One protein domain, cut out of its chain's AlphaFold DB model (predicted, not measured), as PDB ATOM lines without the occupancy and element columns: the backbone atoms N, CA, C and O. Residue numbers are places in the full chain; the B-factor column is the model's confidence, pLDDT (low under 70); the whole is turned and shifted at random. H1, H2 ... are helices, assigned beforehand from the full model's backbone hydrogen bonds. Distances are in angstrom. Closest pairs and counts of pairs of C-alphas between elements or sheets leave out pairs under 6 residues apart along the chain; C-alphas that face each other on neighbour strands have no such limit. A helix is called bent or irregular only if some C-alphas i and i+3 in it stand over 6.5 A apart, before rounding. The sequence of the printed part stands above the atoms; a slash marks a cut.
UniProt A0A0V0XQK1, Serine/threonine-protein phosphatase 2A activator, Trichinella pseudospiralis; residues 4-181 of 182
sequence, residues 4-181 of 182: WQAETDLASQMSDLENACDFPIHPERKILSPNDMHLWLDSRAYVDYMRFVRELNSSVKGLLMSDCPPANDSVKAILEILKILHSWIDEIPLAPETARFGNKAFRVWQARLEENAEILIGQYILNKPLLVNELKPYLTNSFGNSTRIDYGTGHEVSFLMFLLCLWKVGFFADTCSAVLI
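Overview. This is residues 4 to 181 of the 182 residues of the protein "Serine/threonine-protein phosphatase 2A activator" of Trichinella pseudospiralis (UniProt A0A0V0XQK1). What is the main picture? Four helices, H4 to H7, fold back and forth in a curved array, each antiparallel to the one before, and H3 crosses H7 with the short H8 at one of its ends. Residues 4 to 13 of H1 stick out as an arm that adds to the length, and residues 32 to 38, most of them in H2, stick out elsewhere. What is it made of? The printed part has 178 residues with eight named helices, H1 to H8 in that order, and no named strand; the class is all helix, and the whole is compact, with a radius of gyration of the C-alphas of 18.3 A and spans of 65 by 44 by 35 A.

Arrangement. How do the first helices stand? H1, residues 4 to 19, is close to but not clearly touching H7, residues 153 to 168; their closest C-alphas, of Leu 17 and Lys 168, are 6.9 A apart. H2, residues 34 to 41, is close to but not clearly touching H3, residues 44 to 59, with the C-alphas of Trp 40 and Tyr 46 closest at 6.3 A. H3 touches H7 about perpendicular, at 88 degrees, with residues 48 to 52 alone, Phe 52 and Leu 164 having the closest C-alphas at 6.6 A. How do the hairpins run? H4, residues 73 to 91, and H5, residues 105 to 124, form a hairpin at a shallow tilt of 27 degrees, opposite ways, with C-alphas 77 and 124 closest at 5.2 A. H5 and H6, residues 129 to 143, form another at 31 degrees, with C-alphas 114 and 140 closest at 6.0 A. H6 and H7 form a third at 26 degrees, with C-alphas 142 and 155 closest at 4.4 A. What of the last helix and the backbones? H8, residues 177 to 180, touches H3 at residues 55 to 59 alone, C-alphas 59 and 178 being closest at 4.9 A. Every O i to N i+4 pair is within hydrogen-bond range in H1, H3 and H7, against 1 of 4 in H2, where 4 of 5 O i to N i+3 pairs are, 13 of 15 in H4, 14 of 16 in H5 and 6 of 11 in H6; H8 is too short for such a pair.

Along the chain. Where are the anchor points? H1 begins at C-alpha 4, (228.301, 155.758, 166.188), and H8 ends at C-alpha 180, (222.572, 172.379, 145.132). Which helices are longest? H4 measures 26.8 A and H5 26.0 A from first to last C-alpha; H5 has a kink of 54 degrees near residue 118. Which are irregular? H5 is, with C-alphas 115 and 118 7.4 A apart, and H2 and H6 only just are, with C-alphas 35 and 38 7.0 A and C-alphas 134 and 137 6.7 A apart.

Size, cuts and confidence. How large is it, and is it cut? The two C-alphas farthest apart, of Trp 4 and Thr 98, are 65.4 A apart, and the printed part has no cut. Which links are long? Those from H1 to H2, H3 to H4 and H4 to H5 are long. Where is confidence low? The mean pLDDT of the printed part is 86.1, and residues 4 to 24, 98, 127 and 129 to 130 are under 70.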
ATOM      1  N   TRP A   4     229.086 156.903 166.651       37.44
ATOM      2  CA  TRP A   4     228.301 155.758 166.188       37.44
ATOM      3  C   TRP A   4     226.794 155.966 166.338       37.44
ATOM      4  O   TRP A   4     226.042 155.485 165.502       37.44
ATOM      5  N   GLN A   5     226.360 156.705 167.368       39.53
ATOM      6  CA  GLN A   5     224.943 156.976 167.640       39.53
ATOM      7  C   GLN A   5     224.325 157.957 166.632       39.53
ATOM      8  O   GLN A   5     223.213 157.738 166.176       39.53
ATOM      9  N   ALA A   6     225.070 158.987 166.212       44.25
ATOM     10  CA  ALA A   6     224.596 159.944 165.209       44.25
ATOM     11  C   ALA A   6     224.459 159.304 163.815       44.25
ATOM     12  O   ALA A   6     223.499 159.579 163.100       44.25
ATOM     13  N   GLU A   7     225.387 158.417 163.443       38.56
ATOM     14  CA  GLU A   7     225.330 157.659 162.184       38.56
ATOM     15  C   GLU A   7     224.193 156.624 162.182       38.56
ATOM     16  O   GLU A   7     223.547 156.433 161.152       38.56
ATOM     17  N   THR A   8     223.887 156.004 163.331       43.56
ATOM     18  CA  THR A   8     222.724 155.104 163.452       43.56
ATOM     19  C   THR A   8     221.395 155.857 163.447       43.56
ATOM     20  O   THR A   8     220.445 155.371 162.840       43.56
ATOM     21  N   ASP A   9     221.330 157.056 164.032       44.09
ATOM     22  CA  ASP A   9     220.137 157.910 163.990       44.09
ATOM     23  C   ASP A   9     219.861 158.443 162.572       44.09
ATOM     24  O   ASP A   9     218.710 158.479 162.137       44.09
ATOM     25  N   LEU A  10     220.907 158.799 161.814       43.25
ATOM     26  CA  LEU A  10     220.805 159.173 160.398       43.25
ATOM     27  C   LEU A  10     220.355 157.990 159.532       43.25
ATOM     28  O   LEU A  10     219.418 158.137 158.753       43.25
ATOM     29  N   ALA A  11     220.957 156.810 159.709       41.84
ATOM     30  CA  ALA A  11     220.578 155.606 158.970       41.84
ATOM     31  C   ALA A  11     219.144 155.144 159.293       41.84
ATOM     32  O   ALA A  11     218.414 154.740 158.389       41.84
ATOM     33  N   SER A  12     218.700 155.262 160.550       39.84
ATOM     34  CA  SER A  12     217.315 154.974 160.946       39.84
ATOM     35  C   SER A  12     216.333 155.994 160.363       39.84
ATOM     36  O   SER A  12     215.285 155.607 159.863       39.84
ATOM     37  N   GLN A  13     216.676 157.289 160.352       49.75
ATOM     38  CA  GLN A  13     215.842 158.317 159.714       49.75
ATOM     39  C   GLN A  13     215.761 158.150 158.191       49.75
ATOM     40  O   GLN A  13     214.718 158.426 157.605       49.75
ATOM     41  N   MET A  14     216.840 157.697 157.546       44.91
ATOM     42  CA  MET A  14     216.860 157.364 156.117       44.91
ATOM     43  C   MET A  14     216.037 156.102 155.823       44.91
ATOM     44  O   MET A  14     215.251 156.102 154.883       44.91
ATOM     45  N   SER A  15     216.122 155.079 156.678       41.66
ATOM     46  CA  SER A  15     215.283 153.873 156.626       41.66
ATOM     47  C   SER A  15     213.788 154.180 156.809       41.66
ATOM     48  O   SER A  15     212.941 153.534 156.188       41.66
ATOM     49  N   ASP A  16     213.437 155.148 157.657       42.19
ATOM     50  CA  ASP A  16     212.051 155.593 157.839       42.19
ATOM     51  C   ASP A  16     211.552 156.409 156.631       42.19
ATOM     52  O   ASP A  16     210.370 156.353 156.293       42.19
ATOM     53  N   LEU A  17     212.444 157.126 155.934       44.28
ATOM     54  CA  LEU A  17     212.145 157.823 154.675       44.28
ATOM     55  C   LEU A  17     211.975 156.854 153.492       44.28
ATOM     56  O   LEU A  17     211.111 157.079 152.646       44.28
ATOM     57  N   GLU A  18     212.740 155.758 153.456       42.78
ATOM     58  CA  GLU A  18     212.620 154.701 152.441       42.78
ATOM     59  C   GLU A  18     211.287 153.940 152.540       42.78
ATOM     60  O   GLU A  18     210.682 153.623 151.515       42.78
ATOM     61  N   ASN A  19     210.783 153.709 153.760       41.47
ATOM     62  CA  ASN A  19     209.500 153.032 153.995       41.47
ATOM     63  C   ASN A  19     208.274 153.967 153.943       41.47
ATOM     64  O   ASN A  19     207.147 153.483 153.846       41.47
ATOM     65  N   ALA A  20     208.472 155.289 153.973       42.94
ATOM     66  CA  ALA A  20     207.413 156.303 153.931       42.94
ATOM     67  C   ALA A  20     207.290 156.999 152.563       42.94
ATOM     68  O   ALA A  20     206.865 158.155 152.491       42.94
ATOM     69  N   CYS A  21     207.669 156.329 151.468       49.88
ATOM     70  CA  CYS A  21     207.494 156.842 150.106       49.88
ATOM     71  C   CYS A  21     206.017 156.774 149.666       49.88
ATOM     72  O   CYS A  21     205.653 156.130 148.684       49.88
ATOM     73  N   ASP A  22     205.155 157.458 150.413       50.03
ATOM     74  CA  ASP A  22     203.743 157.659 150.120       50.03
ATOM     75  C   ASP A  22     203.610 158.864 149.169       50.03
ATOM     76  O   ASP A  22     203.051 159.904 149.504       50.03
ATOM     77  N   PHE A  23     204.169 158.748 147.959       63.88
ATOM     78  CA  PHE A  23     203.921 159.716 146.881       63.88
ATOM     79  C   PHE A  23     203.134 159.096 145.713       63.88
ATOM     80  O   PHE A  23     203.701 158.910 144.634       63.88
ATOM     81  N   PRO A  24     201.835 158.764 145.882       56.12
ATOM     82  CA  PRO A  24     201.014 158.321 144.762       56.12
ATOM     83  C   PRO A  24     200.029 159.380 144.233       56.12
ATOM     84  O   PRO A  24     199.252 159.056 143.336       56.12
ATOM     85  N   ILE A  25     199.999 160.614 144.759       70.50
ATOM     86  CA  ILE A  25     198.901 161.564 144.488       70.50
ATOM     87  C   ILE A  25     199.432 162.868 143.896       70.50
ATOM     88  O   ILE A  25     200.313 163.493 144.463       70.50
ATOM     89  N   HIS A  26     198.844 163.300 142.781       82.12
ATOM     90  CA  HIS A  26     199.085 164.610 142.176       82.12
ATOM     91  C   HIS A  26     198.919 165.754 143.209       82.12
ATOM     92  O   HIS A  26     197.869 165.813 143.857       82.12
ATOM     93  N   PRO A  27     199.885 166.686 143.347       90.19
ATOM     94  CA  PRO A  27     199.788 167.821 144.260       90.19
ATOM     95  C   PRO A  27     198.542 168.681 144.026       90.19
ATOM     96  O   PRO A  27     198.311 169.203 142.937       90.19
ATOM     97  N   GLU A  28     197.757 168.905 145.078       90.31
ATOM     98  CA  GLU A  28     196.552 169.736 145.023       90.31
ATOM     99  C   GLU A  28     196.724 171.033 145.815       90.31
ATOM    100  O   GLU A  28     197.349 171.072 146.878       90.31
ATOM    101  N   ARG A  29     196.086 172.112 145.350       91.81
ATOM    102  CA  ARG A  29     196.039 173.367 146.108       91.81
ATOM    103  C   ARG A  29     195.197 173.182 147.375       91.81
ATOM    104  O   ARG A  29     193.989 172.982 147.285       91.81
ATOM    105  N   LYS A  30     195.829 173.318 148.546       93.19
ATOM    106  CA  LYS A  30     195.157 173.251 149.861       93.19
ATOM    107  C   LYS A  30     194.979 174.606 150.554       93.19
ATOM    108  O   LYS A  30     194.082 174.738 151.373       93.19
ATOM    109  N   ILE A  31     195.781 175.615 150.206       94.44
ATOM    110  CA  ILE A  31     195.625 176.989 150.714       94.44
ATOM    111  C   ILE A  31     194.736 177.755 149.730       94.44
ATOM    112  O   ILE A  31     195.180 178.106 148.634       94.44
ATOM    113  N   LEU A  32     193.469 177.971 150.085       94.56
ATOM    114  CA  LEU A  32     192.476 178.634 149.228       94.56
ATOM    115  C   LEU A  32     192.121 180.034 149.735       94.56
ATOM    116  O   LEU A  32     191.693 180.890 148.962       94.56
ATOM    117  N   SER A  33     192.333 180.276 151.023       95.12
ATOM    118  CA  SER A  33     192.077 181.532 151.708       95.12
ATOM    119  C   SER A  33     193.152 181.814 152.766       95.12
ATOM    120  O   SER A  33     193.851 180.895 153.198       95.12
ATOM    121  N   PRO A  34     193.273 183.063 153.253       93.50
ATOM    122  CA  PRO A  34     194.186 183.384 154.353       93.50
ATOM    123  C   PRO A  34     193.934 182.565 155.628       93.50
ATOM    124  O   PRO A  34     194.871 182.299 156.377       93.50
ATOM    125  N   ASN A  35     192.693 182.124 155.861       94.31
ATOM    126  CA  ASN A  35     192.350 181.300 157.018       94.31
ATOM    127  C   ASN A  35     192.962 179.900 156.936       94.31
ATOM    128  O   ASN A  35     193.180 179.295 157.978       94.31
ATOM    129  N   ASP A  36     193.307 179.409 155.745       95.69
ATOM    130  CA  ASP A  36     193.902 178.081 155.548       95.69
ATOM    131  C   ASP A  36     195.401 178.054 155.877       95.69
ATOM    132  O   ASP A  36     196.022 176.994 155.866       95.69
ATOM    133  N   MET A  37     196.013 179.204 156.191       94.12
ATOM    134  CA  MET A  37     197.455 179.288 156.446       94.12
ATOM    135  C   MET A  37     197.915 178.418 157.616       94.12
ATOM    136  O   MET A  37     199.033 177.908 157.582       94.12
ATOM    137  N   HIS A  38     197.065 178.209 158.624       94.44
ATOM    138  CA  HIS A  38     197.380 177.301 159.728       94.44
ATOM    139  C   HIS A  38     197.578 175.857 159.235       94.44
ATOM    140  O   HIS A  38     198.519 175.201 159.664       94.44
ATOM    141  N   LEU A  39     196.791 175.407 158.245       94.81
ATOM    142  CA  LEU A  39     196.938 174.076 157.645       94.81
ATOM    143  C   LEU A  39     198.322 173.893 157.026       94.81
ATOM    144  O   LEU A  39     198.886 172.809 157.097       94.81
ATOM    145  N   TRP A  40     198.873 174.948 156.418       94.31
ATOM    146  CA  TRP A  40     200.230 174.922 155.885       94.31
ATOM    147  C   TRP A  40     201.273 174.871 156.998       94.31
ATOM    148  O   TRP A  40     202.128 173.992 156.968       94.31
ATOM    149  N   LEU A  41     201.192 175.773 157.978       95.31
ATOM    150  CA  LEU A  41     202.176 175.875 159.061       95.31
ATOM    151  C   LEU A  41     202.260 174.597 159.908       95.31
ATOM    152  O   LEU A  41     203.353 174.219 160.326       95.31
ATOM    153  N   ASP A  42     201.135 173.907 160.089       95.50
ATOM    154  CA  ASP A  42     201.053 172.652 160.842       95.50
ATOM    155  C   ASP A  42     201.326 171.410 159.966       95.50
ATOM    156  O   ASP A  42     201.357 170.280 160.460       95.50
ATOM    157  N   SER A  43     201.524 171.583 158.653       95.25
ATOM    158  CA  SER A  43     201.699 170.463 157.723       95.25
ATOM    159  C   SER A  43     203.087 169.830 157.797       95.25
ATOM    160  O   SER A  43     204.110 170.489 158.003       95.25
ATOM    161  N   ARG A  44     203.147 168.533 157.468       93.50
ATOM    162  CA  ARG A  44     204.421 167.837 157.248       93.50
ATOM    163  C   ARG A  44     205.235 168.465 156.112       93.50
ATOM    164  O   ARG A  44     206.453 168.540 156.220       93.50
ATOM    165  N   ALA A  45     204.566 168.950 155.063       92.75
ATOM    166  CA  ALA A  45     205.218 169.599 153.928       92.75
ATOM    167  C   ALA A  45     205.998 170.853 154.353       92.75
ATOM    168  O   ALA A  45     207.140 171.023 153.936       92.75
ATOM    169  N   TYR A  46     205.433 171.686 155.233       95.50
ATOM    170  CA  TYR A  46     206.135 172.850 155.777       95.50
ATOM    171  C   TYR A  46     207.345 172.456 156.629       95.50
ATOM    172  O   TYR A  46     208.419 173.039 156.478       95.50
ATOM    173  N   VAL A  47     207.199 171.443 157.491       96.19
ATOM    174  CA  VAL A  47     208.305 170.934 158.319       96.19
ATOM    175  C   VAL A  47     209.454 170.423 157.448       96.19
ATOM    176  O   VAL A  47     210.604 170.811 157.662       96.19
ATOM    177  N   ASP A  48     209.145 169.597 156.448       95.19
ATOM    178  CA  ASP A  48     210.137 169.036 155.528       95.19
ATOM    179  C   ASP A  48     210.800 170.143 154.686       95.19
ATOM    180  O   ASP A  48     212.024 170.170 154.564       95.19
ATOM    181  N   TYR A  49     210.020 171.109 154.184       95.94
ATOM    182  CA  TYR A  49     210.525 172.270 153.447       95.94
ATOM    183  C   TYR A  49     211.490 173.113 154.286       95.94
ATOM    184  O   TYR A  49     212.608 173.404 153.858       95.94
ATOM    185  N   MET A  50     211.104 173.469 155.513       96.50
ATOM    186  CA  MET A  50     211.959 174.261 156.399       96.50
ATOM    187  C   MET A  50     213.216 173.500 156.819       96.50
ATOM    188  O   MET A  50     214.270 174.121 156.973       96.50
ATOM    189  N   ARG A  51     213.135 172.174 157.001       95.50
ATOM    190  CA  ARG A  51     214.317 171.333 157.231       95.50
ATOM    191  C   ARG A  51     215.255 171.415 156.033       95.50
ATOM    192  O   ARG A  51     216.413 171.772 156.210       95.50
ATOM    193  N   PHE A  52     214.747 171.179 154.828       94.81
ATOM    194  CA  PHE A  52     215.541 171.201 153.604       94.81
ATOM    195  C   PHE A  52     216.237 172.545 153.372       94.81
ATOM    196  O   PHE A  52     217.448 172.578 153.178       94.81
ATOM    197  N   VAL A  53     215.523 173.667 153.515       95.19
ATOM    198  CA  VAL A  53     216.124 175.008 153.392       95.19
ATOM    199  C   VAL A  53     217.242 175.234 154.420       95.19
ATOM    200  O   VAL A  53     218.258 175.851 154.101       95.19
ATOM    201  N   ARG A  54     217.098 174.732 155.654       94.81
ATOM    202  CA  ARG A  54     218.137 174.854 156.695       94.81
ATOM    203  C   ARG A  54     219.359 173.980 156.420       94.81
ATOM    204  O   ARG A  54     220.472 174.439 156.685       94.81
ATOM    205  N   GLU A  55     219.160 172.763 155.918       92.56
ATOM    206  CA  GLU A  55     220.246 171.861 155.507       92.56
ATOM    207  C   GLU A  55     221.049 172.485 154.369       92.56
ATOM    208  O   GLU A  55     222.267 172.640 154.474       92.56
ATOM    209  N   LEU A  56     220.347 172.960 153.337       92.50
ATOM    210  CA  LEU A  56     220.933 173.720 152.245       92.50
ATOM    211  C   LEU A  56     221.731 174.913 152.791       92.50
ATOM    212  O   LEU A  56     222.949 174.978 152.618       92.50
ATOM    213  N   ASN A  57     221.093 175.814 153.538       93.44
ATOM    214  CA  ASN A  57     221.769 176.987 154.089       93.44
ATOM    215  C   ASN A  57     223.015 176.635 154.918       93.44
ATOM    216  O   ASN A  57     224.009 177.351 154.855       93.44
ATOM    217  N   SER A  58     222.972 175.555 155.698       92.69
ATOM    218  CA  SER A  58     224.096 175.147 156.541       92.69
ATOM    219  C   SER A  58     225.248 174.547 155.740       92.69
ATOM    220  O   SER A  58     226.397 174.754 156.121       92.69
ATOM    221  N   SER A  59     224.962 173.889 154.613       90.31
ATOM    222  CA  SER A  59     225.974 173.264 153.751       90.31
ATOM    223  C   SER A  59     226.935 174.252 153.082       90.31
ATOM    224  O   SER A  59     228.032 173.861 152.702       90.31
ATOM    225  N   VAL A  60     226.557 175.530 152.988       89.56
ATOM    226  CA  VAL A  60     227.353 176.589 152.339       89.56
ATOM    227  C   VAL A  60     227.940 177.603 153.325       89.56
ATOM    228  O   VAL A  60     228.558 178.591 152.925       89.56
ATOM    229  N   LYS A  61     227.761 177.404 154.638       90.56
ATOM    230  CA  LYS A  61     228.289 178.337 155.644       90.56
ATOM    231  C   LYS A  61     229.813 178.338 155.629       90.56
ATOM    232  O   LYS A  61     230.444 177.323 155.896       90.56
ATOM    233  N   GLY A  62     230.387 179.517 155.400       88.75
ATOM    234  CA  GLY A  62     231.836 179.717 155.410       88.75
ATOM    235  C   GLY A  62     232.552 179.226 154.151       88.75
ATOM    236  O   GLY A  62     233.779 179.215 154.152       88.75
ATOM    237  N   LEU A  63     231.813 178.854 153.102       87.38
ATOM    238  CA  LEU A  63     232.361 178.453 151.809       87.38
ATOM    239  C   LEU A  63     232.268 179.605 150.801       87.38
ATOM    240  O   LEU A  63     231.283 180.351 150.757       87.38
ATOM    241  N   LEU A  64     233.300 179.752 149.976       88.56
ATOM    242  CA  LEU A  64     233.284 180.623 148.808       88.56
ATOM    243  C   LEU A  64     232.682 179.881 147.611       88.56
ATOM    244  O   LEU A  64     232.691 178.658 147.545       88.56
ATOM    245  N   MET A  65     232.232 180.634 146.605       83.12
ATOM    246  CA  MET A  65     231.789 180.067 145.322       83.12
ATOM    247  C   MET A  65     232.865 179.169 144.680       83.12
ATOM    248  O   MET A  65     232.552 178.160 144.058       83.12
ATOM    249  N   SER A  66     234.147 179.514 144.859       87.06
ATOM    250  CA  SER A  66     235.288 178.720 144.383       87.06
ATOM    251  C   SER A  66     235.453 177.376 145.090       87.06
ATOM    252  O   SER A  66     236.154 176.514 144.567       87.06
ATOM    253  N   ASP A  67     234.833 177.207 146.258       84.19
ATOM    254  CA  ASP A  67     234.914 175.992 147.070       84.19
ATOM    255  C   ASP A  67     233.782 175.008 146.732       84.19
ATOM    256  O   ASP A  67     233.679 173.947 147.350       84.19
ATOM    257  N   CYS A  68     232.926 175.348 145.757       81.06
ATOM    258  CA  CYS A  68     231.847 174.482 145.305       81.06
ATOM    259  C   CYS A  68     232.416 173.159 144.756       81.06
ATOM    260  O   CYS A  68     233.223 173.171 143.816       81.06
ATOM    261  N   PRO A  69     232.006 172.004 145.312       83.94
ATOM    262  CA  PRO A  69     232.397 170.713 144.769       83.94
ATOM    263  C   PRO A  69     231.902 170.537 143.324       83.94
ATOM    264  O   PRO A  69     230.880 171.105 142.937       83.94
ATOM    265  N   PRO A  70     232.577 169.715 142.506       86.69
ATOM    266  CA  PRO A  70     232.106 169.443 141.156       86.69
ATOM    267  C   PRO A  70     230.732 168.762 141.176       86.69
ATOM    268  O   PRO A  70     230.460 167.899 142.013       86.69
ATOM    269  N   ALA A  71     229.890 169.106 140.199       89.81
ATOM    270  CA  ALA A  71     228.606 168.449 139.995       89.81
ATOM    271  C   ALA A  71     228.789 166.938 139.768       89.81
ATOM    272  O   ALA A  71     229.547 166.514 138.889       89.81
ATOM    273  N   ASN A  72     228.068 166.129 140.543       91.88
ATOM    274  CA  ASN A  72     227.929 164.697 140.292       91.88
ATOM    275  C   ASN A  72     226.832 164.439 139.241       91.88
ATOM    276  O   ASN A  72     226.270 165.373 138.667       91.88
ATOM    277  N   ASP A  73     226.525 163.175 138.972       92.81
ATOM    278  CA  ASP A  73     225.604 162.818 137.890       92.81
ATOM    279  C   ASP A  73     224.150 163.220 138.182       92.81
ATOM    280  O   ASP A  73     223.468 163.691 137.272       92.81
ATOM    281  N   SER A  74     223.710 163.173 139.445       92.75
ATOM    282  CA  SER A  74     222.391 163.675 139.862       92.75
ATOM    283  C   SER A  74     222.236 165.172 139.582       92.75
ATOM    284  O   SER A  74     221.236 165.608 139.009       92.75
ATOM    285  N   VAL A  75     223.243 165.978 139.936       93.81
ATOM    286  CA  VAL A  75     223.231 167.423 139.662       93.81
ATOM    287  C   VAL A  75     223.323 167.691 138.163       93.81
ATOM    288  O   VAL A  75     222.558 168.499 137.638       93.81
ATOM    289  N   LYS A  76     224.211 166.991 137.444       94.50
ATOM    290  CA  LYS A  76     224.330 167.124 135.985       94.50
ATOM    291  C   LYS A  76     223.011 166.829 135.282       94.50
ATOM    292  O   LYS A  76     222.666 167.561 134.368       94.50
ATOM    293  N   ALA A  77     222.257 165.825 135.717       94.50
ATOM    294  CA  ALA A  77     220.960 165.508 135.131       94.50
ATOM    295  C   ALA A  77     219.956 166.670 135.236       94.50
ATOM    296  O   ALA A  77     219.271 166.990 134.264       94.50
ATOM    297  N   ILE A  78     219.909 167.354 136.384       95.44
ATOM    298  CA  ILE A  78     219.087 168.563 136.554       95.44
ATOM    299  C   ILE A  78     219.613 169.694 135.667       95.44
ATOM    300  O   ILE A  78     218.828 170.373 135.006       95.44
ATOM    301  N   LEU A  79     220.935 169.878 135.607       95.88
ATOM    302  CA  LEU A  79     221.553 170.872 134.731       95.88
ATOM    303  C   LEU A  79     221.247 170.605 133.250       95.88
ATOM    304  O   LEU A  79     221.041 171.562 132.513       95.88
ATOM    305  N   GLU A  80     221.168 169.349 132.804       97.38
ATOM    306  CA  GLU A  80     220.757 169.014 131.434       97.38
ATOM    307  C   GLU A  80     219.304 169.413 131.158       97.38
ATOM    308  O   GLU A  80     219.036 170.023 130.121       97.38
ATOM    309  N   ILE A  81     218.376 169.180 132.097       97.62
ATOM    310  CA  ILE A  81     217.008 169.710 131.978       97.62
ATOM    311  C   ILE A  81     217.054 171.235 131.829       97.62
ATOM    312  O   ILE A  81     216.489 171.772 130.881       97.62
ATOM    313  N   LEU A  82     217.760 171.940 132.719       98.06
ATOM    314  CA  LEU A  82     217.844 173.405 132.688       98.06
ATOM    315  C   LEU A  82     218.469 173.938 131.389       98.06
ATOM    316  O   LEU A  82     218.002 174.946 130.863       98.06
ATOM    317  N   LYS A  83     219.474 173.251 130.833       98.12
ATOM    318  CA  LYS A  83     220.069 173.585 129.527       98.12
ATOM    319  C   LYS A  83     219.060 173.458 128.388       98.12
ATOM    320  O   LYS A  83     219.020 174.338 127.533       98.12
ATOM    321  N   ILE A  84     218.237 172.409 128.384       98.44
ATOM    322  CA  ILE A  84     217.169 172.231 127.386       98.44
ATOM    323  C   ILE A  84     216.126 173.347 127.516       98.44
ATOM    324  O   ILE A  84     215.752 173.971 126.529       98.44
ATOM    325  N   LEU A  85     215.691 173.648 128.743       98.25
ATOM    326  CA  LEU A  85     214.741 174.737 128.986       98.25
ATOM    327  C   LEU A  85     215.296 176.095 128.527       98.25
ATOM    328  O   LEU A  85     214.559 176.911 127.967       98.25
ATOM    329  N   HIS A  86     216.596 176.322 128.732       97.94
ATOM    330  CA  HIS A  86     217.297 177.508 128.254       97.94
ATOM    331  C   HIS A  86     217.377 177.556 126.721       97.94
ATOM    332  O   HIS A  86     217.133 178.615 126.151       97.94
ATOM    333  N   SER A  87     217.668 176.444 126.031       98.44
ATOM    334  CA  SER A  87     217.778 176.441 124.557       98.44
ATOM    335  C   SER A  87     216.472 176.843 123.873       98.44
ATOM    336  O   SER A  87     216.484 177.508 122.840       98.44
ATOM    337  N   TRP A  88     215.328 176.525 124.484       98.38
ATOM    338  CA  TRP A  88     214.029 176.939 123.960       98.38
ATOM    339  C   TRP A  88     213.832 178.456 123.932       98.38
ATOM    340  O   TRP A  88     212.978 178.925 123.185       98.38
ATOM    341  N   ILE A  89     214.586 179.229 124.721       96.94
ATOM    342  CA  ILE A  89     214.545 180.697 124.669       96.94
ATOM    343  C   ILE A  89     215.053 181.182 123.306       96.94
ATOM    344  O   ILE A  89     214.444 182.068 122.709       96.94
ATOM    345  N   ASP A  90     216.117 180.566 122.788       96.62
ATOM    346  CA  ASP A  90     216.683 180.899 121.478       96.62
ATOM    347  C   ASP A  90     215.794 180.390 120.329       96.62
ATOM    348  O   ASP A  90     215.669 181.033 119.285       96.62
ATOM    349  N   GLU A  91     215.142 179.239 120.518       97.62
ATOM    350  CA  GLU A  91     214.263 178.623 119.515       97.62
ATOM    351  C   GLU A  91     212.896 179.307 119.382       97.62
ATOM    352  O   GLU A  91     212.224 179.154 118.358       97.62
ATOM    353  N   ILE A  92     212.443 180.010 120.423       97.00
ATOM    354  CA  ILE A  92     211.121 180.634 120.478       97.00
ATOM    355  C   ILE A  92     211.298 182.147 120.334       97.00
ATOM    356  O   ILE A  92     211.533 182.845 121.324       97.00
ATOM    357  N   PRO A  93     211.163 182.692 119.109       94.75
ATOM    358  CA  PRO A  93     211.353 184.113 118.892       94.75
ATOM    359  C   PRO A  93     210.286 184.924 119.627       94.75
ATOM    360  O   PRO A  93     209.139 184.498 119.794       94.75
ATOM    361  N   LEU A  94     210.662 186.141 120.016       93.75
ATOM    362  CA  LEU A  94     209.730 187.098 120.599       93.75
ATOM    363  C   LEU A  94     208.551 187.342 119.651       93.75
ATOM    364  O   LEU A  94     208.729 187.565 118.452       93.75
ATOM    365  N   ALA A  95     207.339 187.348 120.204       89.81
ATOM    366  CA  ALA A  95     206.165 187.731 119.442       89.81
ATOM    367  C   ALA A  95     206.287 189.217 119.053       89.81
ATOM    368  O   ALA A  95     206.707 190.023 119.894       89.81
ATOM    369  N   PRO A  96     205.919 189.598 117.816       84.44
ATOM    370  CA  PRO A  96     205.921 190.989 117.384       84.44
ATOM    371  C   PRO A  96     204.821 191.746 118.137       84.44
ATOM    372  O   PRO A  96     203.657 191.741 117.741       84.44
ATOM    373  N   GLU A  97     205.178 192.361 119.263       73.88
ATOM    374  CA  GLU A  97     204.238 193.044 120.151       73.88
ATOM    375  C   GLU A  97     204.762 194.406 120.609       73.88
ATOM    376  O   GLU A  97     205.951 194.593 120.853       73.88
ATOM    377  N   THR A  98     203.837 195.355 120.772       64.88
ATOM    378  CA  THR A  98     204.077 196.705 121.314       64.88
ATOM    379  C   THR A  98     203.682 196.822 122.791       64.88
ATOM    380  O   THR A  98     203.609 197.922 123.341       64.88
ATOM    381  N   ALA A  99     203.373 195.696 123.444       72.88
ATOM    382  CA  ALA A  99     202.929 195.678 124.829       72.88
ATOM    383  C   ALA A  99     204.077 196.066 125.774       72.88
ATOM    384  O   ALA A  99     205.193 195.578 125.646       72.88
ATOM    385  N   ARG A 100     203.787 196.914 126.771       80.50
ATOM    386  CA  ARG A 100     204.775 197.332 127.789       80.50
ATOM    387  C   ARG A 100     205.106 196.252 128.831       80.50
ATOM    388  O   ARG A 100     205.932 196.491 129.703       80.50
ATOM    389  N   PHE A 101     204.361 195.149 128.823       83.75
ATOM    390  CA  PHE A 101     204.447 194.063 129.801       83.75
ATOM    391  C   PHE A 101     205.077 192.819 129.153       83.75
ATOM    392  O   PHE A 101     205.580 192.899 128.035       83.75
ATOM    393  N   GLY A 102     205.075 191.682 129.853       88.06
ATOM    394  CA  GLY A 102     205.716 190.453 129.388       88.06
ATOM    395  C   GLY A 102     205.285 190.011 127.980       88.06
ATOM    396  O   GLY A 102     204.120 190.136 127.600       88.06
ATOM    397  N   ASN A 103     206.241 189.490 127.208       93.88
ATOM    398  CA  ASN A 103     206.035 189.085 125.818       93.88
ATOM    399  C   ASN A 103     205.290 187.740 125.728       93.88
ATOM    400  O   ASN A 103     205.637 186.785 126.427       93.88
ATOM    401  N   LYS A 104     204.303 187.624 124.827       94.00
ATOM    402  CA  LYS A 104     203.516 186.386 124.665       94.00
ATOM    403  C   LYS A 104     204.308 185.163 124.193       94.00
ATOM    404  O   LYS A 104     203.801 184.055 124.360       94.00
ATOM    405  N   ALA A 105     205.531 185.318 123.684       95.88
ATOM    406  CA  ALA A 105     206.437 184.198 123.423       95.88
ATOM    407  C   ALA A 105     206.649 183.318 124.668       95.88
ATOM    408  O   ALA A 105     206.743 182.098 124.547       95.88
ATOM    409  N   PHE A 106     206.589 183.899 125.872       96.50
ATOM    410  CA  PHE A 106     206.652 183.134 127.119       96.50
ATOM    411  C   PHE A 106     205.539 182.084 127.238       96.50
ATOM    412  O   PHE A 106     205.759 181.012 127.790       96.50
ATOM    413  N   ARG A 107     204.349 182.338 126.679       96.06
ATOM    414  CA  ARG A 107     203.253 181.357 126.698       96.06
ATOM    415  C   ARG A 107     203.567 180.134 125.854       96.06
ATOM    416  O   ARG A 107     203.193 179.030 126.230       96.06
ATOM    417  N   VAL A 108     204.257 180.344 124.734       97.50
ATOM    418  CA  VAL A 108     204.727 179.266 123.856       97.50
ATOM    419  C   VAL A 108     205.813 178.464 124.567       97.50
ATOM    420  O   VAL A 108     205.757 177.238 124.578       97.50
ATOM    421  N   TRP A 109     206.754 179.152 125.220       98.31
ATOM    422  CA  TRP A 109     207.798 178.512 126.020       98.31
ATOM    423  C   TRP A 109     207.211 177.679 127.167       98.31
ATOM    424  O   TRP A 109     207.571 176.515 127.333       98.31
ATOM    425  N   GLN A 110     206.244 178.225 127.907       98.06
ATOM    426  CA  GLN A 110     205.626 177.525 129.030       98.06
ATOM    427  C   GLN A 110     204.773 176.337 128.559       98.06
ATOM    428  O   GLN A 110     204.872 175.263 129.144       98.06
ATOM    429  N   ALA A 111     204.003 176.484 127.474       98.19
ATOM    430  CA  ALA A 111     203.241 175.368 126.910       98.19
ATOM    431  C   ALA A 111     204.164 174.210 126.497       98.19
ATOM    432  O   ALA A 111     203.890 173.054 126.816       98.19
ATOM    433  N   ARG A 112     205.313 174.525 125.881       98.50
ATOM    434  CA  ARG A 112     206.332 173.524 125.545       98.50
ATOM    435  C   ARG A 112     206.882 172.829 126.792       98.50
ATOM    436  O   ARG A 112     207.056 171.612 126.769       98.50
ATOM    437  N   LEU A 113     207.113 173.562 127.883       98.31
ATOM    438  CA  LEU A 113     207.497 172.971 129.168       98.31
ATOM    439  C   LEU A 113     206.432 171.998 129.692       98.31
ATOM    440  O   LEU A 113     206.777 170.872 130.036       98.31
ATOM    441  N   GLU A 114     205.155 172.375 129.710       96.88
ATOM    442  CA  GLU A 114     204.061 171.506 130.186       96.88
ATOM    443  C   GLU A 114     203.926 170.203 129.381       96.88
ATOM    444  O   GLU A 114     203.681 169.131 129.951       96.88
ATOM    445  N   GLU A 115     204.109 170.292 128.062       97.75
ATOM    446  CA  GLU A 115     204.054 169.157 127.134       97.75
ATOM    447  C   GLU A 115     205.248 168.205 127.302       97.75
ATOM    448  O   GLU A 115     205.087 166.992 127.193       97.75
ATOM    449  N   ASN A 116     206.439 168.736 127.601       97.50
ATOM    450  CA  ASN A 116     207.681 167.955 127.641       97.50
ATOM    451  C   ASN A 116     208.138 167.574 129.060       97.50
ATOM    452  O   ASN A 116     209.024 166.734 129.196       97.50
ATOM    453  N   ALA A 117     207.555 168.144 130.121       95.50
ATOM    454  CA  ALA A 117     208.016 167.944 131.499       95.50
ATOM    455  C   ALA A 117     208.063 166.469 131.923       95.50
ATOM    456  O   ALA A 117     209.021 166.044 132.559       95.50
ATOM    457  N   GLU A 118     207.062 165.674 131.542       93.56
ATOM    458  CA  GLU A 118     207.025 164.237 131.842       93.56
ATOM    459  C   GLU A 118     208.187 163.480 131.184       93.56
ATOM    460  O   GLU A 118     208.866 162.695 131.846       93.56
ATOM    461  N   ILE A 119     208.476 163.782 129.915       94.12
ATOM    462  CA  ILE A 119     209.592 163.185 129.171       94.12
ATOM    463  C   ILE A 119     210.926 163.600 129.798       94.12
ATOM    464  O   ILE A 119     211.783 162.752 130.033       94.12
ATOM    465  N   LEU A 120     211.092 164.887 130.119       95.56
ATOM    466  CA  LEU A 120     212.310 165.414 130.736       95.56
ATOM    467  C   LEU A 120     212.586 164.764 132.099       95.56
ATOM    468  O   LEU A 120     213.708 164.325 132.354       95.56
ATOM    469  N   ILE A 121     211.567 164.649 132.956       93.81
ATOM    470  CA  ILE A 121     211.700 163.999 134.267       93.81
ATOM    471  C   ILE A 121     212.026 162.510 134.094       93.81
ATOM    472  O   ILE A 121     212.942 162.010 134.749       93.81
ATOM    473  N   GLY A 122     211.317 161.812 133.202       91.56
ATOM    474  CA  GLY A 122     211.535 160.387 132.953       91.56
ATOM    475  C   GLY A 122     212.920 160.075 132.378       91.56
ATOM    476  O   GLY A 122     213.518 159.062 132.738       91.56
ATOM    477  N   GLN A 123     213.445 160.952 131.519       91.75
ATOM    478  CA  GLN A 123     214.740 160.772 130.865       91.75
ATOM    479  C   GLN A 123     215.926 161.071 131.788       91.75
ATOM    480  O   GLN A 123     216.906 160.329 131.761       91.75
ATOM    481  N   TYR A 124     215.869 162.156 132.565       92.12
ATOM    482  CA  TYR A 124     217.039 162.647 133.303       92.12
ATOM    483  C   TYR A 124     217.004 162.336 134.798       92.12
ATOM    484  O   TYR A 124     218.054 162.134 135.395       92.12
ATOM    485  N   ILE A 125     215.826 162.290 135.420       88.69
ATOM    486  CA  ILE A 125     215.726 162.135 136.873       88.69
ATOM    487  C   ILE A 125     215.501 160.668 137.233       88.69
ATOM    488  O   ILE A 125     216.389 160.009 137.767       88.69
ATOM    489  N   LEU A 126     214.302 160.144 136.979       78.94
ATOM    490  CA  LEU A 126     213.885 158.833 137.470       78.94
ATOM    491  C   LEU A 126     212.920 158.194 136.474       78.94
ATOM    492  O   LEU A 126     211.847 158.730 136.211       78.94
ATOM    493  N   ASN A 127     213.220 156.969 136.036       69.62
ATOM    494  CA  ASN A 127     212.293 156.139 135.256       69.62
ATOM    495  C   ASN A 127     211.208 155.492 136.150       69.62
ATOM    496  O   ASN A 127     210.887 154.311 136.024       69.62
ATOM    497  N   LYS A 128     210.701 156.245 137.135       70.12
ATOM    498  CA  LYS A 128     209.639 155.828 138.058       70.12
ATOM    499  C   LYS A 128     208.382 156.643 137.741       70.12
ATOM    500  O   LYS A 128     208.267 157.761 138.243       70.12
ATOM    501  N   PRO A 129     207.421 156.092 136.976       68.25
ATOM    502  CA  PRO A 129     206.210 156.809 136.567       68.25
ATOM    503  C   PRO A 129     205.434 157.441 137.732       68.25
ATOM    504  O   PRO A 129     204.867 158.518 137.587       68.25
ATOM    505  N   LEU A 130     205.458 156.808 138.911       66.94
ATOM    506  CA  LEU A 130     204.756 157.298 140.101       66.94
ATOM    507  C   LEU A 130     205.261 158.668 140.574       66.94
ATOM    508  O   LEU A 130     204.458 159.517 140.944       66.94
ATOM    509  N   LEU A 131     206.572 158.916 140.501       80.25
ATOM    510  CA  LEU A 131     207.155 160.182 140.952       80.25
ATOM    511  C   LEU A 131     206.977 161.304 139.933       80.25
ATOM    512  O   LEU A 131     207.003 162.471 140.309       80.25
ATOM    513  N   VAL A 132     206.748 160.980 138.658       87.25
ATOM    514  CA  VAL A 132     206.497 161.995 137.626       87.25
ATOM    515  C   VAL A 132     205.241 162.806 137.953       87.25
ATOM    516  O   VAL A 132     205.252 164.027 137.806       87.25
ATOM    517  N   ASN A 133     204.192 162.151 138.461       87.88
ATOM    518  CA  ASN A 133     202.942 162.813 138.849       87.88
ATOM    519  C   ASN A 133     203.125 163.826 139.986       87.88
ATOM    520  O   ASN A 133     202.453 164.856 139.990       87.88
ATOM    521  N   GLU A 134     204.039 163.544 140.917       90.25
ATOM    522  CA  GLU A 134     204.400 164.444 142.019       90.25
ATOM    523  C   GLU A 134     205.309 165.581 141.535       90.25
ATOM    524  O   GLU A 134     205.092 166.748 141.846       90.25
ATOM    525  N   LEU A 135     206.330 165.256 140.738       93.12
ATOM    526  CA  LEU A 135     207.383 166.192 140.346       93.12
ATOM    527  C   LEU A 135     206.936 167.194 139.278       93.12
ATOM    528  O   LEU A 135     207.364 168.351 139.309       93.12
ATOM    529  N   LYS A 136     206.098 166.762 138.327       94.19
ATOM    530  CA  LYS A 136     205.712 167.572 137.165       94.19
ATOM    531  C   LYS A 136     205.116 168.927 137.571       94.19
ATOM    532  O   LYS A 136     205.641 169.928 137.086       94.19
ATOM    533  N   PRO A 137     204.112 169.017 138.468       95.06
ATOM    534  CA  PRO A 137     203.524 170.308 138.832       95.06
ATOM    535  C   PRO A 137     204.516 171.274 139.488       95.06
ATOM    536  O   PRO A 137     204.441 172.482 139.260       95.06
ATOM    537  N   TYR A 138     205.468 170.767 140.278       96.50
ATOM    538  CA  TYR A 138     206.504 171.607 140.879       96.50
ATOM    539  C   TYR A 138     207.465 172.152 139.821       96.50
ATOM    540  O   TYR A 138     207.729 173.356 139.805       96.50
ATOM    541  N   LEU A 139     207.926 171.308 138.891       97.12
ATOM    542  CA  LEU A 139     208.810 171.734 137.805       97.12
ATOM    543  C   LEU A 139     208.128 172.759 136.889       97.12
ATOM    544  O   LEU A 139     208.702 173.807 136.602       97.12
ATOM    545  N   THR A 140     206.895 172.503 136.448       97.38
ATOM    546  CA  THR A 140     206.232 173.380 135.471       97.38
ATOM    547  C   THR A 140     205.799 174.716 136.071       97.38
ATOM    548  O   THR A 140     205.812 175.739 135.382       97.38
ATOM    549  N   ASN A 141     205.522 174.755 137.379       97.31
ATOM    550  CA  ASN A 141     205.237 175.988 138.108       97.31
ATOM    551  C   ASN A 141     206.504 176.721 138.600       97.31
ATOM    552  O   ASN A 141     206.387 177.779 139.214       97.31
ATOM    553  N   SER A 142     207.713 176.217 138.327       98.38
ATOM    554  CA  SER A 142     208.976 176.828 138.782       98.38
ATOM    555  C   SER A 142     209.405 178.073 138.002       98.38
ATOM    556  O   SER A 142     210.249 178.827 138.478       98.38
ATOM    557  N   PHE A 143     208.840 178.315 136.814       97.88
ATOM    558  CA  PHE A 143     209.383 179.282 135.846       97.88
ATOM    559  C   PHE A 143     208.445 180.448 135.510       97.88
ATOM    560  O   PHE A 143     208.673 181.166 134.540       97.88
ATOM    561  N   GLY A 144     207.404 180.668 136.315       96.69
ATOM    562  CA  GLY A 144     206.467 181.783 136.141       96.69
ATOM    563  C   GLY A 144     205.057 181.352 135.748       96.69
ATOM    564  O   GLY A 144     204.753 180.169 135.597       96.69
ATOM    565  N   ASN A 145     204.161 182.326 135.595       96.19
ATOM    566  CA  ASN A 145     202.768 182.080 135.223       96.19
ATOM    567  C   ASN A 145     202.478 182.489 133.774       96.19
ATOM    568  O   ASN A 145     202.522 183.669 133.444       96.19
ATOM    569  N   SER A 146     202.101 181.534 132.920       94.94
ATOM    570  CA  SER A 146     201.838 181.775 131.486       94.94
ATOM    571  C   SER A 146     200.725 182.810 131.224       94.94
ATOM    572  O   SER A 146     200.809 183.640 130.313       94.94
ATOM    573  N   THR A 147     199.681 182.834 132.059       92.69
ATOM    574  CA  THR A 147     198.559 183.768 131.891       92.69
ATOM    575  C   THR A 147     198.970 185.203 132.208       92.69
ATOM    576  O   THR A 147     198.744 186.094 131.384       92.69
ATOM    577  N   ARG A 148     199.576 185.416 133.384       93.62
ATOM    578  CA  ARG A 148     199.986 186.740 133.881       93.62
ATOM    579  C   ARG A 148     201.313 187.227 133.293       93.62
ATOM    580  O   ARG A 148     201.537 188.431 133.269       93.62
ATOM    581  N   ILE A 149     202.135 186.310 132.782       94.25
ATOM    582  CA  ILE A 149     203.506 186.541 132.303       94.25
ATOM    583  C   ILE A 149     204.322 187.257 133.387       94.25
ATOM    584  O   ILE A 149     204.867 188.341 133.188       94.25
ATOM    585  N   ASP A 150     204.335 186.651 134.573       95.31
ATOM    586  CA  ASP A 150     205.057 187.129 135.744       95.31
ATOM    587  C   ASP A 150     205.871 186.013 136.408       95.31
ATOM    588  O   ASP A 150     205.671 184.822 136.153       95.31
ATOM    589  N   TYR A 151     206.810 186.438 137.249       97.00
ATOM    590  CA  TYR A 151     207.645 185.596 138.094       97.00
ATOM    591  C   TYR A 151     207.700 186.203 139.500       97.00
ATOM    592  O   TYR A 151     207.590 187.418 139.668       97.00
ATOM    593  N   GLY A 152     207.870 185.365 140.514       96.75
ATOM    594  CA  GLY A 152     207.909 185.774 141.910       96.75
ATOM    595  C   GLY A 152     208.257 184.604 142.822       96.75
ATOM    596  O   GLY A 152     208.381 183.466 142.369       96.75
ATOM    597  N   THR A 153     208.348 184.874 144.121       96.12
ATOM    598  CA  THR A 153     208.867 183.926 145.123       96.12
ATOM    599  C   THR A 153     208.096 182.606 145.204       96.12
ATOM    600  O   THR A 153     208.672 181.579 145.539       96.12
ATOM    601  N   GLY A 154     206.809 182.572 144.847       96.12
ATOM    602  CA  GLY A 154     206.055 181.313 144.762       96.12
ATOM    603  C   GLY A 154     206.596 180.340 143.702       96.12
ATOM    604  O   GLY A 154     206.520 179.124 143.882       96.12
ATOM    605  N   HIS A 155     207.169 180.862 142.617       97.56
ATOM    606  CA  HIS A 155     207.814 180.064 141.574       97.56
ATOM    607  C   HIS A 155     209.179 179.548 142.045       97.56
ATOM    608  O   HIS A 155     209.463 178.363 141.898       97.56
ATOM    609  N   GLU A 156     209.960 180.387 142.734       97.62
ATOM    610  CA  GLU A 156     211.206 179.973 143.403       97.62
ATOM    611  C   GLU A 156     210.950 178.837 144.408       97.62
ATOM    612  O   GLU A 156     211.619 177.805 144.383       97.62
ATOM    613  N   VAL A 157     209.917 178.979 145.247       96.62
ATOM    614  CA  VAL A 157     209.496 177.935 146.196       96.62
ATOM    615  C   VAL A 157     209.067 176.663 145.466       96.62
ATOM    616  O   VAL A 157     209.372 175.572 145.938       96.62
ATOM    617  N   SER A 158     208.404 176.764 144.309       97.25
ATOM    618  CA  SER A 158     208.029 175.580 143.518       97.25
ATOM    619  C   SER A 158     209.262 174.800 143.054       97.25
ATOM    620  O   SER A 158     209.263 173.573 143.138       97.25
ATOM    621  N   PHE A 159     210.340 175.492 142.670       97.75
ATOM    622  CA  PHE A 159     211.600 174.841 142.308       97.75
ATOM    623  C   PHE A 159     212.272 174.179 143.514       97.75
ATOM    624  O   PHE A 159     212.726 173.040 143.430       97.75
ATOM    625  N   LEU A 160     212.268 174.837 144.676       96.94
ATOM    626  CA  LEU A 160     212.768 174.229 145.913       96.94
ATOM    627  C   LEU A 160     211.949 173.003 146.335       96.94
ATOM    628  O   LEU A 160     212.528 172.030 146.812       96.94
ATOM    629  N   MET A 161     210.629 173.016 146.137       96.00
ATOM    630  CA  MET A 161     209.774 171.850 146.385       96.00
ATOM    631  C   MET A 161     210.093 170.705 145.417       96.00
ATOM    632  O   MET A 161     210.175 169.561 145.854       96.00
ATOM    633  N   PHE A 162     210.367 170.999 144.140       95.88
ATOM    634  CA  PHE A 162     210.857 169.999 143.185       95.88
ATOM    635  C   PHE A 162     212.151 169.333 143.689       95.88
ATOM    636  O   PHE A 162     212.219 168.106 143.765       95.88
ATOM    637  N   LEU A 163     213.145 170.120 144.122       95.69
ATOM    638  CA  LEU A 163     214.392 169.584 144.683       95.69
ATOM    639  C   LEU A 163     214.169 168.817 145.998       95.69
ATOM    640  O   LEU A 163     214.784 167.774 146.210       95.69
ATOM    641  N   LEU A 164     213.268 169.287 146.865       94.75
ATOM    642  CA  LEU A 164     212.889 168.588 148.095       94.75
ATOM    643  C   LEU A 164     212.311 167.199 147.791       94.75
ATOM    644  O   LEU A 164     212.693 166.230 148.445       94.75
ATOM    645  N   CYS A 165     211.419 167.078 146.805       92.94
ATOM    646  CA  CYS A 165     210.864 165.784 146.406       92.94
ATOM    647  C   CYS A 165     211.973 164.825 145.943       92.94
ATOM    648  O   CYS A 165     211.991 163.672 146.369       92.94
ATOM    649  N   LEU A 166     212.943 165.309 145.159       92.50
ATOM    650  CA  LEU A 166     214.118 164.529 144.747       92.50
ATOM    651  C   LEU A 166     214.990 164.101 145.933       92.50
ATOM    652  O   LEU A 166     215.424 162.951 146.013       92.50
ATOM    653  N   TRP A 167     215.202 165.003 146.889       91.44
ATOM    654  CA  TRP A 167     215.929 164.702 148.118       91.44
ATOM    655  C   TRP A 167     215.238 163.602 148.934       91.44
ATOM    656  O   TRP A 167     215.893 162.647 149.350       91.44
ATOM    657  N   LYS A 168     213.908 163.667 149.089       89.38
ATOM    658  CA  LYS A 168     213.123 162.677 149.846       89.38
ATOM    659  C   LYS A 168     213.145 161.273 149.240       89.38
ATOM    660  O   LYS A 168     213.004 160.308 149.980       89.38
ATOM    661  N   VAL A 169     213.327 161.151 147.925       88.25
ATOM    662  CA  VAL A 169     213.414 159.852 147.229       88.25
ATOM    663  C   VAL A 169     214.853 159.353 147.065       88.25
ATOM    664  O   VAL A 169     215.089 158.394 146.333       88.25
ATOM    665  N   GLY A 170     215.819 160.015 147.712       88.81
ATOM    666  CA  GLY A 170     217.224 159.611 147.703       88.81
ATOM    667  C   GLY A 170     217.975 159.935 146.410       88.81
ATOM    668  O   GLY A 170     219.092 159.462 146.232       88.81
ATOM    669  N   PHE A 171     217.424 160.767 145.516       90.38
ATOM    670  CA  PHE A 171     218.085 161.128 144.250       90.38
ATOM    671  C   PHE A 171     219.452 161.806 144.464       90.38
ATOM    672  O   PHE A 171     220.347 161.711 143.624       90.38
ATOM    673  N   PHE A 172     219.624 162.464 145.613       90.62
ATOM    674  CA  PHE A 172     220.847 163.163 146.001       90.62
ATOM    675  C   PHE A 172     221.717 162.399 147.013       90.62
ATOM    676  O   PHE A 172     222.567 163.030 147.633       90.62
ATOM    677  N   ALA A 173     221.534 161.085 147.199       87.81
ATOM    678  CA  ALA A 173     222.233 160.315 148.240       87.81
ATOM    679  C   ALA A 173     223.766 160.515 148.241       87.81
ATOM    680  O   ALA A 173     224.349 160.757 149.293       87.81
ATOM    681  N   ASP A 174     224.390 160.531 147.058       85.81
ATOM    682  CA  ASP A 174     225.838 160.740 146.886       85.81
ATOM    683  C   ASP A 174     226.201 162.192 146.510       85.81
ATOM    684  O   ASP A 174     227.222 162.462 145.870       85.81
ATOM    685  N   THR A 175     225.332 163.156 146.829       86.44
ATOM    686  CA  THR A 175     225.509 164.569 146.460       86.44
ATOM    687  C   THR A 175     225.882 165.395 147.676       86.44
ATOM    688  O   THR A 175     225.178 165.399 148.682       86.44
ATOM    689  N   CYS A 176     226.961 166.172 147.573       82.94
ATOM    690  CA  CYS A 176     227.225 167.206 148.562       82.94
ATOM    691  C   CYS A 176     226.160 168.306 148.440       82.94
ATOM    692  O   CYS A 176     226.077 168.966 147.405       82.94
ATOM    693  N   SER A 177     225.374 168.535 149.498       84.06
ATOM    694  CA  SER A 177     224.277 169.517 149.504       84.06
ATOM    695  C   SER A 177     224.703 170.934 149.108       84.06
ATOM    696  O   SER A 177     223.885 171.673 148.567       84.06
ATOM    697  N   ALA A 178     225.974 171.300 149.314       77.56
ATOM    698  CA  ALA A 178     226.513 172.599 148.912       77.56
ATOM    699  C   ALA A 178     226.388 172.843 147.397       77.56
ATOM    700  O   ALA A 178     226.129 173.962 146.969       77.56
ATOM    701  N   VAL A 179     226.497 171.782 146.589       83.44
ATOM    702  CA  VAL A 179     226.396 171.843 145.120       83.44
ATOM    703  C   VAL A 179     224.981 172.209 144.653       83.44
ATOM    704  O   VAL A 179     224.802 172.661 143.533       83.44
ATOM    705  N   LEU A 180     223.955 172.045 145.495       79.00
ATOM    706  CA  LEU A 180     222.572 172.379 145.132       79.00
ATOM    707  C   LEU A 180     222.253 173.880 145.237       79.00
ATOM    708  O   LEU A 180     221.145 174.287 144.896       79.00
ATOM    709  N   ILE A 181     223.182 174.690 145.753       77.31
ATOM    710  CA  ILE A 181     222.983 176.128 146.006       77.31
ATOM    711  C   ILE A 181     223.905 176.998 145.155       77.31
ATOM    712  O   ILE A 181     223.569 178.151 144.889       77.31
TER     713      ILE A 181